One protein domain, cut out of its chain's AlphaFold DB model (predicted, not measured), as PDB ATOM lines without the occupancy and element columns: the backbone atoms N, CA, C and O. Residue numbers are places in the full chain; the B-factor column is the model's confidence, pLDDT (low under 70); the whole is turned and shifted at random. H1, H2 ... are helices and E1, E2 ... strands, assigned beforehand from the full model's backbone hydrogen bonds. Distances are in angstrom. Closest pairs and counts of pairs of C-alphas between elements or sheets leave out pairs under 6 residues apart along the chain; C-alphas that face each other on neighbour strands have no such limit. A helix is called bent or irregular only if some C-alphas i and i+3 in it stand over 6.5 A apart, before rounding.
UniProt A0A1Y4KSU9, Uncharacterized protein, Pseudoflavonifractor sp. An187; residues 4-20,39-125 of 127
ATOM      1  N   GLY A   4     188.461 229.943 306.706       47.28
ATOM      2  CA  GLY A   4     189.819 230.018 306.174       47.28
ATOM      3  C   GLY A   4     190.384 231.399 306.481       47.28
ATOM      4  O   GLY A   4     189.751 232.398 306.146       47.28
ATOM      5  N   GLU A   5     191.531 231.464 307.149       48.00
ATOM      6  CA  GLU A   5     192.266 232.705 307.368       48.00
ATOM      7  C   GLU A   5     193.667 232.517 306.829       48.00
ATOM      8  O   GLU A   5     194.399 231.648 307.305       48.00
ATOM      9  N   THR A   6     194.052 233.351 305.872       47.91
ATOM     10  CA  THR A   6     195.448 233.389 305.440       47.91
ATOM     11  C   THR A   6     195.957 234.799 305.263       47.91
ATOM     12  O   THR A   6     195.186 235.752 305.167       47.91
ATOM     13  N   TYR A   7     197.275 234.918 305.279       53.19
ATOM     14  CA  TYR A   7     198.016 236.155 305.337       53.19
ATOM     15  C   TYR A   7     198.889 236.243 304.075       53.19
ATOM     16  O   TYR A   7     199.717 235.363 303.857       53.19
ATOM     17  N   ILE A   8     198.717 237.280 303.246       52.34
ATOM     18  CA  ILE A   8     199.694 237.621 302.188       52.34
ATOM     19  C   ILE A   8     200.662 238.651 302.717       52.34
ATOM     20  O   ILE A   8     200.206 239.730 303.061       52.34
ATOM     21  N   GLU A   9     201.959 238.369 302.675       54.78
ATOM     22  CA  GLU A   9     203.012 239.351 302.921       54.78
ATOM     23  C   GLU A   9     203.197 240.292 301.720       54.78
ATOM     24  O   GLU A   9     203.370 239.864 300.577       54.78
ATOM     25  N   VAL A  10     203.154 241.595 301.994       55.50
ATOM     26  CA  VAL A  10     203.456 242.664 301.040       55.50
ATOM     27  C   VAL A  10     204.581 243.524 301.602       55.50
ATOM     28  O   VAL A  10     204.490 244.007 302.729       55.50
ATOM     29  N   ASP A  11     205.624 243.732 300.802       53.78
ATOM     30  CA  ASP A  11     206.761 244.593 301.131       53.78
ATOM     31  C   ASP A  11     206.333 246.074 301.247       53.78
ATOM     32  O   ASP A  11     205.623 246.612 300.399       53.78
ATOM     33  N   ALA A  12     206.783 246.764 302.289       47.09
ATOM     34  CA  ALA A  12     206.527 248.188 302.519       47.09
ATOM     35  C   ALA A  12     207.031 249.116 301.431       47.09
ATOM     36  O   ALA A  12     206.430 250.159 301.187       47.09
ATOM     37  N   SER A  13     208.192 248.794 300.858       50.00
ATOM     38  CA  SER A  13     208.883 249.638 299.880       50.00
ATOM     39  C   SER A  13     208.012 249.871 298.651       50.00
ATOM     40  O   SER A  13     208.038 250.936 298.040       50.00
ATOM     41  N   VAL A  14     207.162 248.891 298.376       49.41
ATOM     42  CA  VAL A  14     206.141 248.896 297.349       49.41
ATOM     43  C   VAL A  14     204.988 249.839 297.707       49.41
ATOM     44  O   VAL A  14     204.641 250.712 296.916       49.41
ATOM     45  N   VAL A  15     204.422 249.723 298.914       46.75
ATOM     46  CA  VAL A  15     203.300 250.563 299.386       46.75
ATOM     47  C   VAL A  15     203.716 252.035 299.538       46.75
ATOM     48  O   VAL A  15     202.949 252.946 299.220       46.75
ATOM     49  N   ASN A  16     204.965 252.265 299.943       47.62
ATOM     50  CA  ASN A  16     205.573 253.584 300.118       47.62
ATOM     51  C   ASN A  16     206.081 254.216 298.805       47.62
ATOM     52  O   ASN A  16     206.530 255.361 298.824       47.62
ATOM     53  N   GLY A  17     205.980 253.529 297.659       42.62
ATOM     54  CA  GLY A  17     206.419 254.030 296.347       42.62
ATOM     55  C   GLY A  17     205.601 255.203 295.780       42.62
ATOM     56  O   GLY A  17     205.992 255.789 294.775       42.62
ATOM     57  N   GLY A  18     204.489 255.575 296.427       43.44
ATOM     58  CA  GLY A  18     203.657 256.733 296.060       43.44
ATOM     59  C   GLY A  18     203.200 257.605 297.235       43.44
ATOM     60  O   GLY A  18     202.663 258.690 297.023       43.44
ATOM     61  N   ILE A  19     203.443 257.174 298.474       38.34
ATOM     62  CA  ILE A  19     203.263 257.989 299.673       38.34
ATOM     63  C   ILE A  19     204.590 257.927 300.407       38.34
ATOM     64  O   ILE A  19     204.864 256.998 301.164       38.34
ATOM     65  N   ALA A  20     205.422 258.945 300.178       30.64
ATOM     66  CA  ALA A  20     206.426 259.300 301.160       30.64
ATOM     67  C   ALA A  20     205.707 259.345 302.518       30.64
ATOM     68  O   ALA A  20     204.692 260.045 302.615       30.64
ATOM     69  N   ILE A  39     206.082 244.672 306.677       57.44
ATOM     70  CA  ILE A  39     205.326 243.605 306.030       57.44
ATOM     71  C   ILE A  39     203.840 243.857 306.296       57.44
ATOM     72  O   ILE A  39     203.409 243.922 307.455       57.44
ATOM     73  N   VAL A  40     203.059 244.026 305.228       61.56
ATOM     74  CA  VAL A  40     201.598 244.146 305.303       61.56
ATOM     75  C   VAL A  40     200.984 242.791 305.013       61.56
ATOM     76  O   VAL A  40     201.181 242.247 303.935       61.56
ATOM     77  N   TRP A  41     200.219 242.276 305.969       63.22
ATOM     78  CA  TRP A  41     199.491 241.026 305.852       63.22
ATOM     79  C   TRP A  41     198.026 241.277 305.523       63.22
ATOM     80  O   TRP A  41     197.315 241.854 306.348       63.22
ATOM     81  N   ILE A  42     197.552 240.825 304.360       71.25
ATOM     82  CA  ILE A  42     196.118 240.863 304.032       71.25
ATOM     83  C   ILE A  42     195.457 239.584 304.536       71.25
ATOM     84  O   ILE A  42     195.797 238.491 304.088       71.25
ATOM     85  N   ARG A  43     194.494 239.733 305.446       71.50
ATOM     86  CA  ARG A  43     193.635 238.654 305.931       71.50
ATOM     87  C   ARG A  43     192.430 238.521 305.013       71.50
ATOM     88  O   ARG A  43     191.485 239.307 305.091       71.50
ATOM     89  N   TRP A  44     192.452 237.492 304.180       74.75
ATOM     90  CA  TRP A  44     191.267 237.037 303.460       74.75
ATOM     91  C   TRP A  44     190.442 236.092 304.339       74.75
ATOM     92  O   TRP A  44     190.976 235.394 305.205       74.75
ATOM     93  N   ARG A  45     189.126 236.102 304.139       73.56
ATOM     94  CA  ARG A  45     188.201 235.139 304.736       73.56
ATOM     95  C   ARG A  45     187.326 234.584 303.638       73.56
ATOM     96  O   ARG A  45     186.826 235.364 302.835       73.56
ATOM     97  N   TYR A  46     187.095 233.282 303.643       76.56
ATOM     98  CA  TYR A  46     186.067 232.676 302.807       76.56
ATOM     99  C   TYR A  46     185.394 231.510 303.519       76.56
ATOM    100  O   TYR A  46     185.990 230.837 304.367       76.56
ATOM    101  N   ASP A  47     184.130 231.309 303.185       78.12
ATOM    102  CA  ASP A  47     183.347 230.146 303.551       78.12
ATOM    103  C   ASP A  47     183.610 229.033 302.529       78.12
ATOM    104  O   ASP A  47     183.467 229.211 301.322       78.12
ATOM    105  N   ASN A  48     184.014 227.866 303.018       76.31
ATOM    106  CA  ASN A  48     184.395 226.736 302.176       76.31
ATOM    107  C   ASN A  48     183.208 225.952 301.587       76.31
ATOM    108  O   ASN A  48     183.430 225.032 300.801       76.31
ATOM    109  N   VAL A  49     181.977 226.270 301.991       78.06
ATOM    110  CA  VAL A  49     180.735 225.691 301.468       78.06
ATOM    111  C   VAL A  49     180.147 226.594 300.391       78.06
ATOM    112  O   VAL A  49     179.662 226.090 299.382       78.06
ATOM    113  N   THR A  50     180.164 227.910 300.605       77.44
ATOM    114  CA  THR A  50     179.492 228.870 299.717       77.44
ATOM    115  C   THR A  50     180.443 229.678 298.837       77.44
ATOM    116  O   THR A  50     179.988 230.301 297.882       77.44
ATOM    117  N   GLY A  51     181.741 229.710 299.152       74.56
ATOM    118  CA  GLY A  51     182.719 230.593 298.506       74.56
ATOM    119  C   GLY A  51     182.562 232.068 298.895       74.56
ATOM    120  O   GLY A  51     183.317 232.919 298.425       74.56
ATOM    121  N   GLU A  52     181.597 232.400 299.757       77.56
ATOM    122  CA  GLU A  52     181.357 233.770 300.205       77.56
ATOM    123  C   GLU A  52     182.488 234.259 301.100       77.56
ATOM    124  O   GLU A  52     183.007 233.516 301.934       77.56
ATOM    125  N   GLY A  53     182.878 235.521 300.950       74.56
ATOM    126  CA  GLY A  53     184.043 236.021 301.653       74.56
ATOM    127  C   GLY A  53     184.587 237.328 301.113       74.56
ATOM    128  O   GLY A  53     183.940 238.038 300.347       74.56
ATOM    129  N   GLY A  54     185.786 237.659 301.563       75.88
ATOM    130  CA  GLY A  54     186.463 238.872 301.172       75.88
ATOM    131  C   GLY A  54     187.699 239.148 302.002       75.88
ATOM    132  O   GLY A  54     187.855 238.667 303.128       75.88
ATOM    133  N   TYR A  55     188.559 239.999 301.463       75.88
ATOM    134  CA  TYR A  55     189.678 240.575 302.199       75.88
ATOM    135  C   TYR A  55     189.348 241.949 302.776       75.88
ATOM    136  O   TYR A  55     190.223 242.579 303.336       75.88
ATOM    137  N   THR A  56     188.114 242.442 302.674       67.69
ATOM    138  CA  THR A  56     187.677 243.693 303.334       67.69
ATOM    139  C   THR A  56     186.682 243.465 304.455       67.69
ATOM    140  O   THR A  56     186.064 244.408 304.938       67.69
ATOM    141  N   GLY A  57     186.462 242.202 304.818       63.12
ATOM    142  CA  GLY A  57     185.404 241.781 305.731       63.12
ATOM    143  C   GLY A  57     184.009 241.791 305.101       63.12
ATOM    144  O   GLY A  57     183.079 241.294 305.728       63.12
ATOM    145  N   THR A  58     183.866 242.313 303.878       65.44
ATOM    146  CA  THR A  58     182.575 242.489 303.197       65.44
ATOM    147  C   THR A  58     182.544 242.020 301.742       65.44
ATOM    148  O   THR A  58     181.448 241.839 301.220       65.44
ATOM    149  N   GLY A  59     183.690 241.819 301.078       78.94
ATOM    150  CA  GLY A  59     183.712 241.344 299.691       78.94
ATOM    151  C   GLY A  59     185.105 241.204 299.069       78.94
ATOM    152  O   GLY A  59     186.127 241.504 299.695       78.94
ATOM    153  N   TRP A  60     185.124 240.743 297.817       83.31
ATOM    154  CA  TRP A  60     186.329 240.407 297.045       83.31
ATOM    155  C   TRP A  60     186.865 241.530 296.161       83.31
ATOM    156  O   TRP A  60     187.920 241.361 295.559       83.31
ATOM    157  N   TYR A  61     186.129 242.642 296.047       86.88
ATOM    158  CA  TYR A  61     186.429 243.736 295.115       86.88
ATOM    159  C   TYR A  61     186.708 243.234 293.692       86.88
ATOM    160  O   TYR A  61     187.574 243.769 293.024       86.88
ATOM    161  N   PHE A  62     186.001 242.205 293.226       88.25
ATOM    162  CA  PHE A  62     186.339 241.447 292.017       88.25
ATOM    163  C   PHE A  62     186.706 242.310 290.790       88.25
ATOM    164  O   PHE A  62     187.683 242.022 290.107       88.25
ATOM    165  N   ASP A  63     185.975 243.403 290.567       88.69
ATOM    166  CA  ASP A  63     186.171 244.312 289.431       88.69
ATOM    167  C   ASP A  63     187.221 245.415 289.657       88.69
ATOM    168  O   ASP A  63     187.375 246.310 288.824       88.69
ATOM    169  N   ASP A  64     187.929 245.414 290.787       87.88
ATOM    170  CA  ASP A  64     188.943 246.426 291.065       87.88
ATOM    171  C   ASP A  64     190.158 246.235 290.141       87.88
ATOM    172  O   ASP A  64     190.782 245.175 290.170       87.88
ATOM    173  N   PRO A  65     190.539 247.252 289.342       84.88
ATOM    174  CA  PRO A  65     191.660 247.145 288.404       84.88
ATOM    175  C   PRO A  65     193.016 246.918 289.091       84.88
ATOM    176  O   PRO A  65     193.968 246.457 288.450       84.88
ATOM    177  N   ASP A  66     193.096 247.252 290.381       82.88
ATOM    178  CA  ASP A  66     194.292 247.130 291.203       82.88
ATOM    179  C   ASP A  66     194.365 245.771 291.913       82.88
ATOM    180  O   ASP A  66     195.360 245.497 292.579       82.88
ATOM    181  N   ASN A  67     193.370 244.887 291.755       80.38
ATOM    182  CA  ASN A  67     193.515 243.464 292.058       80.38
ATOM    183  C   ASN A  67     193.543 242.644 290.759       80.38
ATOM    184  O   ASN A  67     193.113 243.091 289.700       80.38
ATOM    185  N   ASN A  68     194.103 241.439 290.824       82.31
ATOM    186  CA  ASN A  68     194.257 240.582 289.648       82.31
ATOM    187  C   ASN A  68     193.211 239.462 289.572       82.31
ATOM    188  O   ASN A  68     193.384 238.539 288.784       82.31
ATOM    189  N   ILE A  69     192.141 239.500 290.366       86.75
ATOM    190  CA  ILE A  69     191.174 238.396 290.412       86.75
ATOM    191  C   ILE A  69     190.478 238.253 289.051       86.75
ATOM    192  O   ILE A  69     190.487 237.170 288.467       86.75
ATOM    193  N   ASN A  70     189.991 239.358 288.481       86.88
ATOM    194  CA  ASN A  70     189.343 239.372 287.163       86.88
ATOM    195  C   ASN A  70     190.268 239.013 285.977       86.88
ATOM    196  O   ASN A  70     189.805 238.858 284.850       86.88
ATOM    197  N   LYS A  71     191.582 238.885 286.202       85.31
ATOM    198  CA  LYS A  71     192.542 238.425 285.189       85.31
ATOM    199  C   LYS A  71     192.522 236.902 285.044       85.31
ATOM    200  O   LYS A  71     192.840 236.392 283.972       85.31
ATOM    201  N   TYR A  72     192.198 236.193 286.123       84.38
ATOM    202  CA  TYR A  72     192.204 234.728 286.174       84.38
ATOM    203  C   TYR A  72     190.802 234.127 286.113       84.38
ATOM    204  O   TYR A  72     190.655 232.968 285.732       84.38
ATOM    205  N   TYR A  73     189.785 234.910 286.467       89.25
ATOM    206  CA  TYR A  73     188.396 234.474 286.525       89.25
ATOM    207  C   TYR A  73     187.527 235.456 285.739       89.25
ATOM    208  O   TYR A  73     187.701 236.666 285.863       89.25
ATOM    209  N   GLU A  74     186.597 234.945 284.929       90.00
ATOM    210  CA  GLU A  74     185.711 235.784 284.108       90.00
ATOM    211  C   GLU A  74     184.627 236.464 284.951       90.00
ATOM    212  O   GLU A  74     184.237 237.599 284.675       90.00
ATOM    213  N   THR A  75     184.151 235.782 285.996       92.31
ATOM    214  CA  THR A  75     183.126 236.295 286.907       92.31
ATOM    215  C   THR A  75     183.485 236.049 288.370       92.31
ATOM    216  O   THR A  75     184.227 235.121 288.705       92.31
ATOM    217  N   GLU A  76     182.905 236.848 289.274       89.88
ATOM    218  CA  GLU A  76     183.062 236.626 290.716       89.88
ATOM    219  C   GLU A  76     182.550 235.241 291.128       89.88
ATOM    220  O   GLU A  76     183.109 234.612 292.025       89.88
ATOM    221  N   GLN A  77     181.533 234.719 290.438       90.44
ATOM    222  CA  GLN A  77     181.029 233.377 290.699       90.44
ATOM    223  C   GLN A  77     182.057 232.295 290.343       90.44
ATOM    224  O   GLN A  77     182.210 231.346 291.109       90.44
ATOM    225  N   ASP A  78     182.786 232.438 289.235       91.00
ATOM    226  CA  ASP A  78     183.843 231.488 288.861       91.00
ATOM    227  C   ASP A  78     184.966 231.481 289.892       91.00
ATOM    228  O   ASP A  78     185.457 230.420 290.281       91.00
ATOM    229  N   PHE A  79     185.319 232.663 290.399       89.75
ATOM    230  CA  PHE A  79     186.279 232.776 291.485       89.75
ATOM    231  C   PHE A  79     185.779 232.088 292.764       89.75
ATOM    232  O   PHE A  79     186.507 231.289 293.353       89.75
ATOM    233  N   LYS A  80     184.522 232.312 293.167       88.06
ATOM    234  CA  LYS A  80     183.918 231.634 294.330       88.06
ATOM    235  C   LYS A  80     183.914 230.110 294.173       88.06
ATOM    236  O   LYS A  80     184.250 229.412 295.127       88.06
ATOM    237  N   ASN A  81     183.607 229.605 292.977       89.56
ATOM    238  CA  ASN A  81     183.649 228.171 292.675       89.56
ATOM    239  C   ASN A  81     185.078 227.611 292.814       89.56
ATOM    240  O   ASN A  81     185.285 226.571 293.438       89.56
ATOM    241  N   TYR A  82     186.087 228.327 292.304       87.94
ATOM    242  CA  TYR A  82     187.490 227.943 292.478       87.94
ATOM    243  C   TYR A  82     187.882 227.849 293.961       87.94
ATOM    244  O   TYR A  82     188.536 226.885 294.365       87.94
ATOM    245  N   LEU A  83     187.450 228.803 294.794       85.50
ATOM    246  CA  LEU A  83     187.738 228.781 296.231       85.50
ATOM    247  C   LEU A  83     187.157 227.544 296.927       85.50
ATOM    248  O   LEU A  83     187.820 226.961 297.788       85.50
ATOM    249  N   THR A  84     185.949 227.118 296.553       86.38
ATOM    250  CA  THR A  84     185.321 225.921 297.132       86.38
ATOM    251  C   THR A  84     185.955 224.621 296.644       86.38
ATOM    252  O   THR A  84     186.050 223.663 297.419       86.38
ATOM    253  N   ASP A  85     186.421 224.592 295.394       86.25
ATOM    254  CA  ASP A  85     186.972 223.393 294.759       86.25
ATOM    255  C   ASP A  85     188.438 223.162 295.135       86.25
ATOM    256  O   ASP A  85     188.812 222.071 295.573       86.25
ATOM    257  N   VAL A  86     189.271 224.195 294.987       84.25
ATOM    258  CA  VAL A  86     190.727 224.105 295.167       84.25
ATOM    259  C   VAL A  86     191.131 224.311 296.618       84.25
ATOM    260  O   VAL A  86     192.102 223.704 297.067       84.25
ATOM    261  N   LYS A  87     190.362 225.108 297.372       79.25
ATOM    262  CA  LYS A  87     190.629 225.440 298.780       79.25
ATOM    263  C   LYS A  87     192.075 225.906 298.980       79.25
ATOM    264  O   LYS A  87     192.824 225.252 299.713       79.25
ATOM    265  N   PRO A  88     192.484 226.993 298.302       75.00
ATOM    266  CA  PRO A  88     193.860 227.455 298.369       75.00
ATOM    267  C   PRO A  88     194.237 227.757 299.819       75.00
ATOM    268  O   PRO A  88     193.404 228.199 300.623       75.00
ATOM    269  N   ASN A  89     195.489 227.448 300.157       67.50
ATOM    270  CA  ASN A  89     195.963 227.585 301.527       67.50
ATOM    271  C   ASN A  89     196.244 229.037 301.847       67.50
ATOM    272  O   ASN A  89     196.041 229.426 302.990       67.50
ATOM    273  N   ASP A  90     196.669 229.824 300.860       66.50
ATOM    274  CA  ASP A  90     196.886 231.253 300.977       66.50
ATOM    275  C   ASP A  90     196.392 232.017 299.746       66.50
ATOM    276  O   ASP A  90     196.022 231.452 298.720       66.50
ATOM    277  N   LEU A  91     196.328 233.339 299.874       67.19
ATOM    278  CA  LEU A  91     195.895 234.199 298.779       67.19
ATOM    279  C   LEU A  91     197.058 234.474 297.792       67.19
ATOM    280  O   LEU A  91     196.798 234.956 296.693       67.19
ATOM    281  N   ASN A  92     198.314 234.104 298.106       68.06
ATOM    282  CA  ASN A  92     199.409 234.116 297.123       68.06
ATOM    283  C   ASN A  92     199.198 233.043 296.047       68.06
ATOM    284  O   ASN A  92     199.491 233.314 294.887       68.06
ATOM    285  N   ASP A  93     198.613 231.892 296.391       68.69
ATOM    286  CA  ASP A  93     198.202 230.857 295.428       68.69
ATOM    287  C   ASP A  93     197.191 231.396 294.396       68.69
ATOM    288  O   ASP A  93     197.094 230.899 293.276       68.69
ATOM    289  N   VAL A  94     196.421 232.421 294.772       70.94
ATOM    290  CA  VAL A  94     195.385 233.050 293.937       70.94
ATOM    291  C   VAL A  94     195.914 234.277 293.195       70.94
ATOM    292  O   VAL A  94     195.472 234.585 292.091       70.94
ATOM    293  N   MET A  95     196.842 235.007 293.813       70.62
ATOM    294  CA  MET A  95     197.288 236.334 293.384       70.62
ATOM    295  C   MET A  95     198.794 236.384 293.097       70.62
ATOM    296  O   MET A  95     199.418 237.434 293.267       70.62
ATOM    297  N   SER A  96     199.384 235.272 292.656       65.75
ATOM    298  CA  SER A  96     200.835 235.121 292.481       65.75
ATOM    299  C   SER A  96     201.466 236.201 291.597       65.75
ATOM    300  O   SER A  96     202.578 236.640 291.887       65.75
ATOM    301  N   ASP A  97     200.751 236.700 290.578       70.44
ATOM    302  CA  ASP A  97     201.265 237.752 289.682       70.44
ATOM    303  C   ASP A  97     200.756 239.154 290.042       70.44
ATOM    304  O   ASP A  97     200.740 240.057 289.200       70.44
ATOM    305  N   TRP A  98     200.275 239.356 291.269       75.81
ATOM    306  CA  TRP A  98     199.932 240.679 291.777       75.81
ATOM    307  C   TRP A  98     201.213 241.471 292.015       75.81
ATOM    308  O   TRP A  98     201.910 241.291 293.017       75.81
ATOM    309  N   ASP A  99     201.561 242.286 291.022       73.19
ATOM    310  CA  ASP A  99     202.761 243.097 291.054       73.19
ATOM    311  C   ASP A  99     202.710 244.125 292.186       73.19
ATOM    312  O   ASP A  99     201.663 244.453 292.754       73.19
ATOM    313  N   ALA A 100     203.898 244.600 292.531       68.88
ATOM    314  CA  ALA A 100     204.106 245.542 293.603       68.88
ATOM    315  C   ALA A 100     203.242 246.811 293.448       68.88
ATOM    316  O   ALA A 100     202.508 247.193 294.359       68.88
ATOM    317  N   GLU A 101     203.290 247.454 292.286       72.38
ATOM    318  CA  GLU A 101     202.621 248.733 292.052       72.38
ATOM    319  C   GLU A 101     201.102 248.620 292.241       72.38
ATOM    320  O   GLU A 101     200.500 249.422 292.960       72.38
ATOM    321  N   LYS A 102     200.491 247.560 291.706       75.25
ATOM    322  CA  LYS A 102     199.068 247.271 291.913       75.25
ATOM    323  C   LYS A 102     198.723 246.969 293.365       75.25
ATOM    324  O   LYS A 102     197.709 247.454 293.862       75.25
ATOM    325  N   LYS A 103     199.562 246.204 294.073       74.12
ATOM    326  CA  LYS A 103     199.380 245.940 295.513       74.12
ATOM    327  C   LYS A 103     199.347 247.242 296.307       74.12
ATOM    328  O   LYS A 103     198.466 247.430 297.145       74.12
ATOM    329  N   ALA A 104     200.277 248.151 296.024       71.50
ATOM    330  CA  ALA A 104     200.336 249.465 296.651       71.50
ATOM    331  C   ALA A 104     199.094 250.305 296.339       71.50
ATOM    332  O   ALA A 104     198.498 250.872 297.255       71.50
ATOM    333  N   ALA A 105     198.686 250.363 295.068       78.25
ATOM    334  CA  ALA A 105     197.502 251.099 294.635       78.25
ATOM    335  C   ALA A 105     196.231 250.582 295.324       78.25
ATOM    336  O   ALA A 105     195.492 251.364 295.926       78.25
ATOM    337  N   PHE A 106     196.035 249.262 295.333       82.44
ATOM    338  CA  PHE A 106     194.911 248.610 295.993       82.44
ATOM    339  C   PHE A 106     194.885 248.892 297.501       82.44
ATOM    340  O   PHE A 106     193.857 249.302 298.046       82.44
ATOM    341  N   LEU A 107     196.025 248.714 298.181       77.56
ATOM    342  CA  LEU A 107     196.135 248.989 299.611       77.56
ATOM    343  C   LEU A 107     195.840 250.461 299.893       77.56
ATOM    344  O   LEU A 107     194.950 250.735 300.685       77.56
ATOM    345  N   ASN A 108     196.487 251.407 299.212       77.69
ATOM    346  CA  ASN A 108     196.271 252.844 299.423       77.69
ATOM    347  C   ASN A 108     194.811 253.263 299.203       77.69
ATOM    348  O   ASN A 108     194.283 254.092 299.947       77.69
ATOM    349  N   LYS A 109     194.140 252.662 298.218       82.31
ATOM    350  CA  LYS A 109     192.735 252.923 297.893       82.31
ATOM    351  C   LYS A 109     191.770 252.399 298.958       82.31
ATOM    352  O   LYS A 109     190.788 253.072 299.267       82.31
ATOM    353  N   HIS A 110     192.053 251.233 299.545       81.75
ATOM    354  CA  HIS A 110     191.118 250.531 300.439       81.75
ATOM    355  C   HIS A 110     191.572 250.435 301.895       81.75
ATOM    356  O   HIS A 110     190.861 249.842 302.711       81.75
ATOM    357  N   ILE A 111     192.710 251.037 302.263       77.50
ATOM    358  CA  ILE A 111     193.335 250.838 303.579       77.50
ATOM    359  C   ILE A 111     192.395 251.155 304.740       77.50
ATOM    360  O   ILE A 111     192.370 250.416 305.721       77.50
ATOM    361  N   GLY A 112     191.560 252.189 304.610       76.25
ATOM    362  CA  GLY A 112     190.589 252.547 305.644       76.25
ATOM    363  C   GLY A 112     189.561 251.441 305.897       76.25
ATOM    364  O   GLY A 112     189.283 251.104 307.047       76.25
ATOM    365  N   VAL A 113     189.035 250.825 304.834       79.56
ATOM    366  CA  VAL A 113     188.064 249.721 304.935       79.56
ATOM    367  C   VAL A 113     188.745 248.459 305.457       79.56
ATOM    368  O   VAL A 113     188.203 247.776 306.325       79.56
ATOM    369  N   LEU A 114     189.952 248.173 304.967       78.12
ATOM    370  CA  LEU A 114     190.753 247.033 305.398       78.12
ATOM    371  C   LEU A 114     191.076 247.097 306.898       78.12
ATOM    372  O   LEU A 114     190.930 246.102 307.609       78.12
ATOM    373  N   GLN A 115     191.479 248.268 307.397       77.38
ATOM    374  CA  GLN A 115     191.768 248.490 308.815       77.38
ATOM    375  C   GLN A 115     190.502 248.387 309.669       77.38
ATOM    376  O   GLN A 115     190.511 247.691 310.685       77.38
ATOM    377  N   ALA A 116     189.403 249.015 309.239       79.06
ATOM    378  CA  ALA A 116     188.133 249.000 309.968       79.06
ATOM    379  C   ALA A 116     187.554 247.587 310.153       79.06
ATOM    380  O   ALA A 116     186.853 247.335 311.129       79.06
ATOM    381  N   ASN A 117     187.870 246.659 309.246       73.81
ATOM    382  CA  ASN A 117     187.370 245.283 309.274       73.81
ATOM    383  C   ASN A 117     188.399 244.251 309.768       73.81
ATOM    384  O   ASN A 117     188.151 243.043 309.704       73.81
ATOM    385  N   HIS A 118     189.538 244.706 310.306       75.19
ATOM    386  CA  HIS A 118     190.625 243.844 310.789       75.19
ATOM    387  C   HIS A 118     191.143 242.873 309.718       75.19
ATOM    388  O   HIS A 118     191.400 241.692 309.989       75.19
ATOM    389  N   CYS A 119     191.263 243.388 308.497       74.12
ATOM    390  CA  CYS A 119     191.705 242.654 307.322       74.12
ATOM    391  C   CYS A 119     193.134 242.974 306.884       74.12
ATOM    392  O   CYS A 119     193.650 242.328 305.980       74.12
ATOM    393  N   VAL A 120     193.786 243.940 307.524       73.19
ATOM    394  CA  VAL A 120     195.220 244.189 307.362       73.19
ATOM    395  C   VAL A 120     195.905 244.139 308.712       73.19
ATOM    396  O   VAL A 120     195.385 244.644 309.709       73.19
ATOM    397  N   TYR A 121     197.082 243.530 308.734       66.00
ATOM    398  CA  TYR A 121     197.968 243.516 309.884       66.00
ATOM    399  C   TYR A 121     199.355 243.978 309.456       66.00
ATOM    400  O   TYR A 121     199.858 243.572 308.413       66.00
ATOM    401  N   PHE A 122     199.960 244.846 310.256       65.88
ATOM    402  CA  PHE A 122     201.264 245.422 309.969       65.88
ATOM    403  C   PHE A 122     202.276 244.866 310.956       65.88
ATOM    404  O   PHE A 122     202.121 245.043 312.166       65.88
ATOM    405  N   THR A 123     203.322 244.231 310.442       57.94
ATOM    406  CA  THR A 123     204.483 243.852 311.247       57.94
ATOM    407  C   THR A 123     205.691 244.627 310.773       57.94
ATOM    408  O   THR A 123     206.027 244.591 309.590       57.94
ATOM    409  N   ALA A 124     206.369 245.304 311.694       53.28
ATOM    410  CA  ALA A 124     207.715 245.780 311.429       53.28
ATOM    411  C   ALA A 124     208.658 244.572 311.483       53.28
ATOM    412  O   ALA A 124     208.834 243.971 312.545       53.28
ATOM    413  N   GLY A 125     209.233 244.201 310.341       43.22
ATOM    414  CA  GLY A 125     210.356 243.278 310.310       43.22
ATOM    415  C   GLY A 125     211.584 243.996 310.856       43.22
ATOM    416  O   GLY A 125     211.994 245.026 310.322       43.22
TER     417      GLY A 125
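Overview. This is residues 4 to 20 and 39 to 125 of the 127 residues of an uncharacterized protein of Pseudoflavonifractor sp. An187 (UniProt A0A1Y4KSU9). A small three-stranded antiparallel sheet with a long inner strand, E2, has the kinked helix H5 crossing over one part of it and the helix H3 near the other end of E2. The short helix H4 lies between these two helices; the long unnamed stretch of residues 48 to 68 turns beyond the end of E2, folds back on it where residues 53 to 54 pair with residues 45 to 46, and leads to H2, which is not on the sheet, while the short H1 packs on H5. The 104 printed residues include five named helices and three named strands, in the order E1 H1 E2 H2 H3 H4 H5 E3; the sheet's order is E1, E2, E3, and the class is mixed, helices and strands. The whole is compact, with a radius of gyration of the C-alphas of 13.1 A, yet elongated in outline, spanning 41 by 24 by 21 A.

Arrangement. In the sheet, the inner strand E2, residues 39 to 47, is antiparallel to the edge strand E1, residues 4 to 10, at 155 degrees, with N 10 and O 40 2.8 A apart. On its other side E2 is antiparallel to the edge strand E3, residues 120 to 124, at 152 degrees, with N 41 and O 121 2.8 A apart. H5, residues 100 to 116, is on one face of the sheet, two layers, a helix over a sheet, at a height of 9.4 A. It lies over E2 and only just over E1 and E3, with 3 C-alphas on each of these, and runs across the strands, at 67 degrees to E2 on the local plane. The closest C-alphas of H5 and E3 are those of Leu 114 and Val 120, 5.6 A apart. H5 is irregular, C-alphas 109 and 112 being 8.1 A apart, with a kink of 65 degrees near residue 110. H1, residues 12 to 15, touches H5, closest at the C-alphas of Val 15 and Ala 104, 4.2 A apart, and only grazes the sheet. H3, residues 76 to 86, only grazes the sheet with residues 80 to 84; the closest C-alphas of H3 and E2 are those of Tyr 46 and Leu 83, 7.8 A apart. H4, residues 92 to 95, also only grazes it, closest to E1 at the C-alphas of Ile 8 and Asn 92, 6.2 A apart. H2, residues 69 to 72, is not on the sheet; it is close to but not clearly touching H4, the C-alphas of Ile 69 and Met 95 being 7.1 A apart. H3 and H5 are apart. Every O i to N i+4 pair is within hydrogen-bond range in H3, and 11 of 13 are in H5; H1, H2 and H4 are too short for such a pair.

Along the chain. E1 begins at C-alpha 4, (189.819, 230.018, 306.174), and E3 ends at C-alpha 124, (207.715, 245.780, 311.429). E2 is 25.9 A long, H5 23.1 A, E1 19.3 A, H3 15.3 A and E3 13.2 A.

Size, cuts and confidence. The C-alphas farthest apart are those of Ala 20 and Val 49, 42.3 A. Residues 21 to 38 are not printed, and C-alphas 20 and 39 are 16.5 A apart across this cut. The link from E2 to H2, 21 residues, is long; within it residues 53 to 54 pair antiparallel with residues 45 to 46 of E2. The mean pLDDT of the printed part is 72.0, and 35 residues are under 70, among them 4 to 20 and 121 to 125.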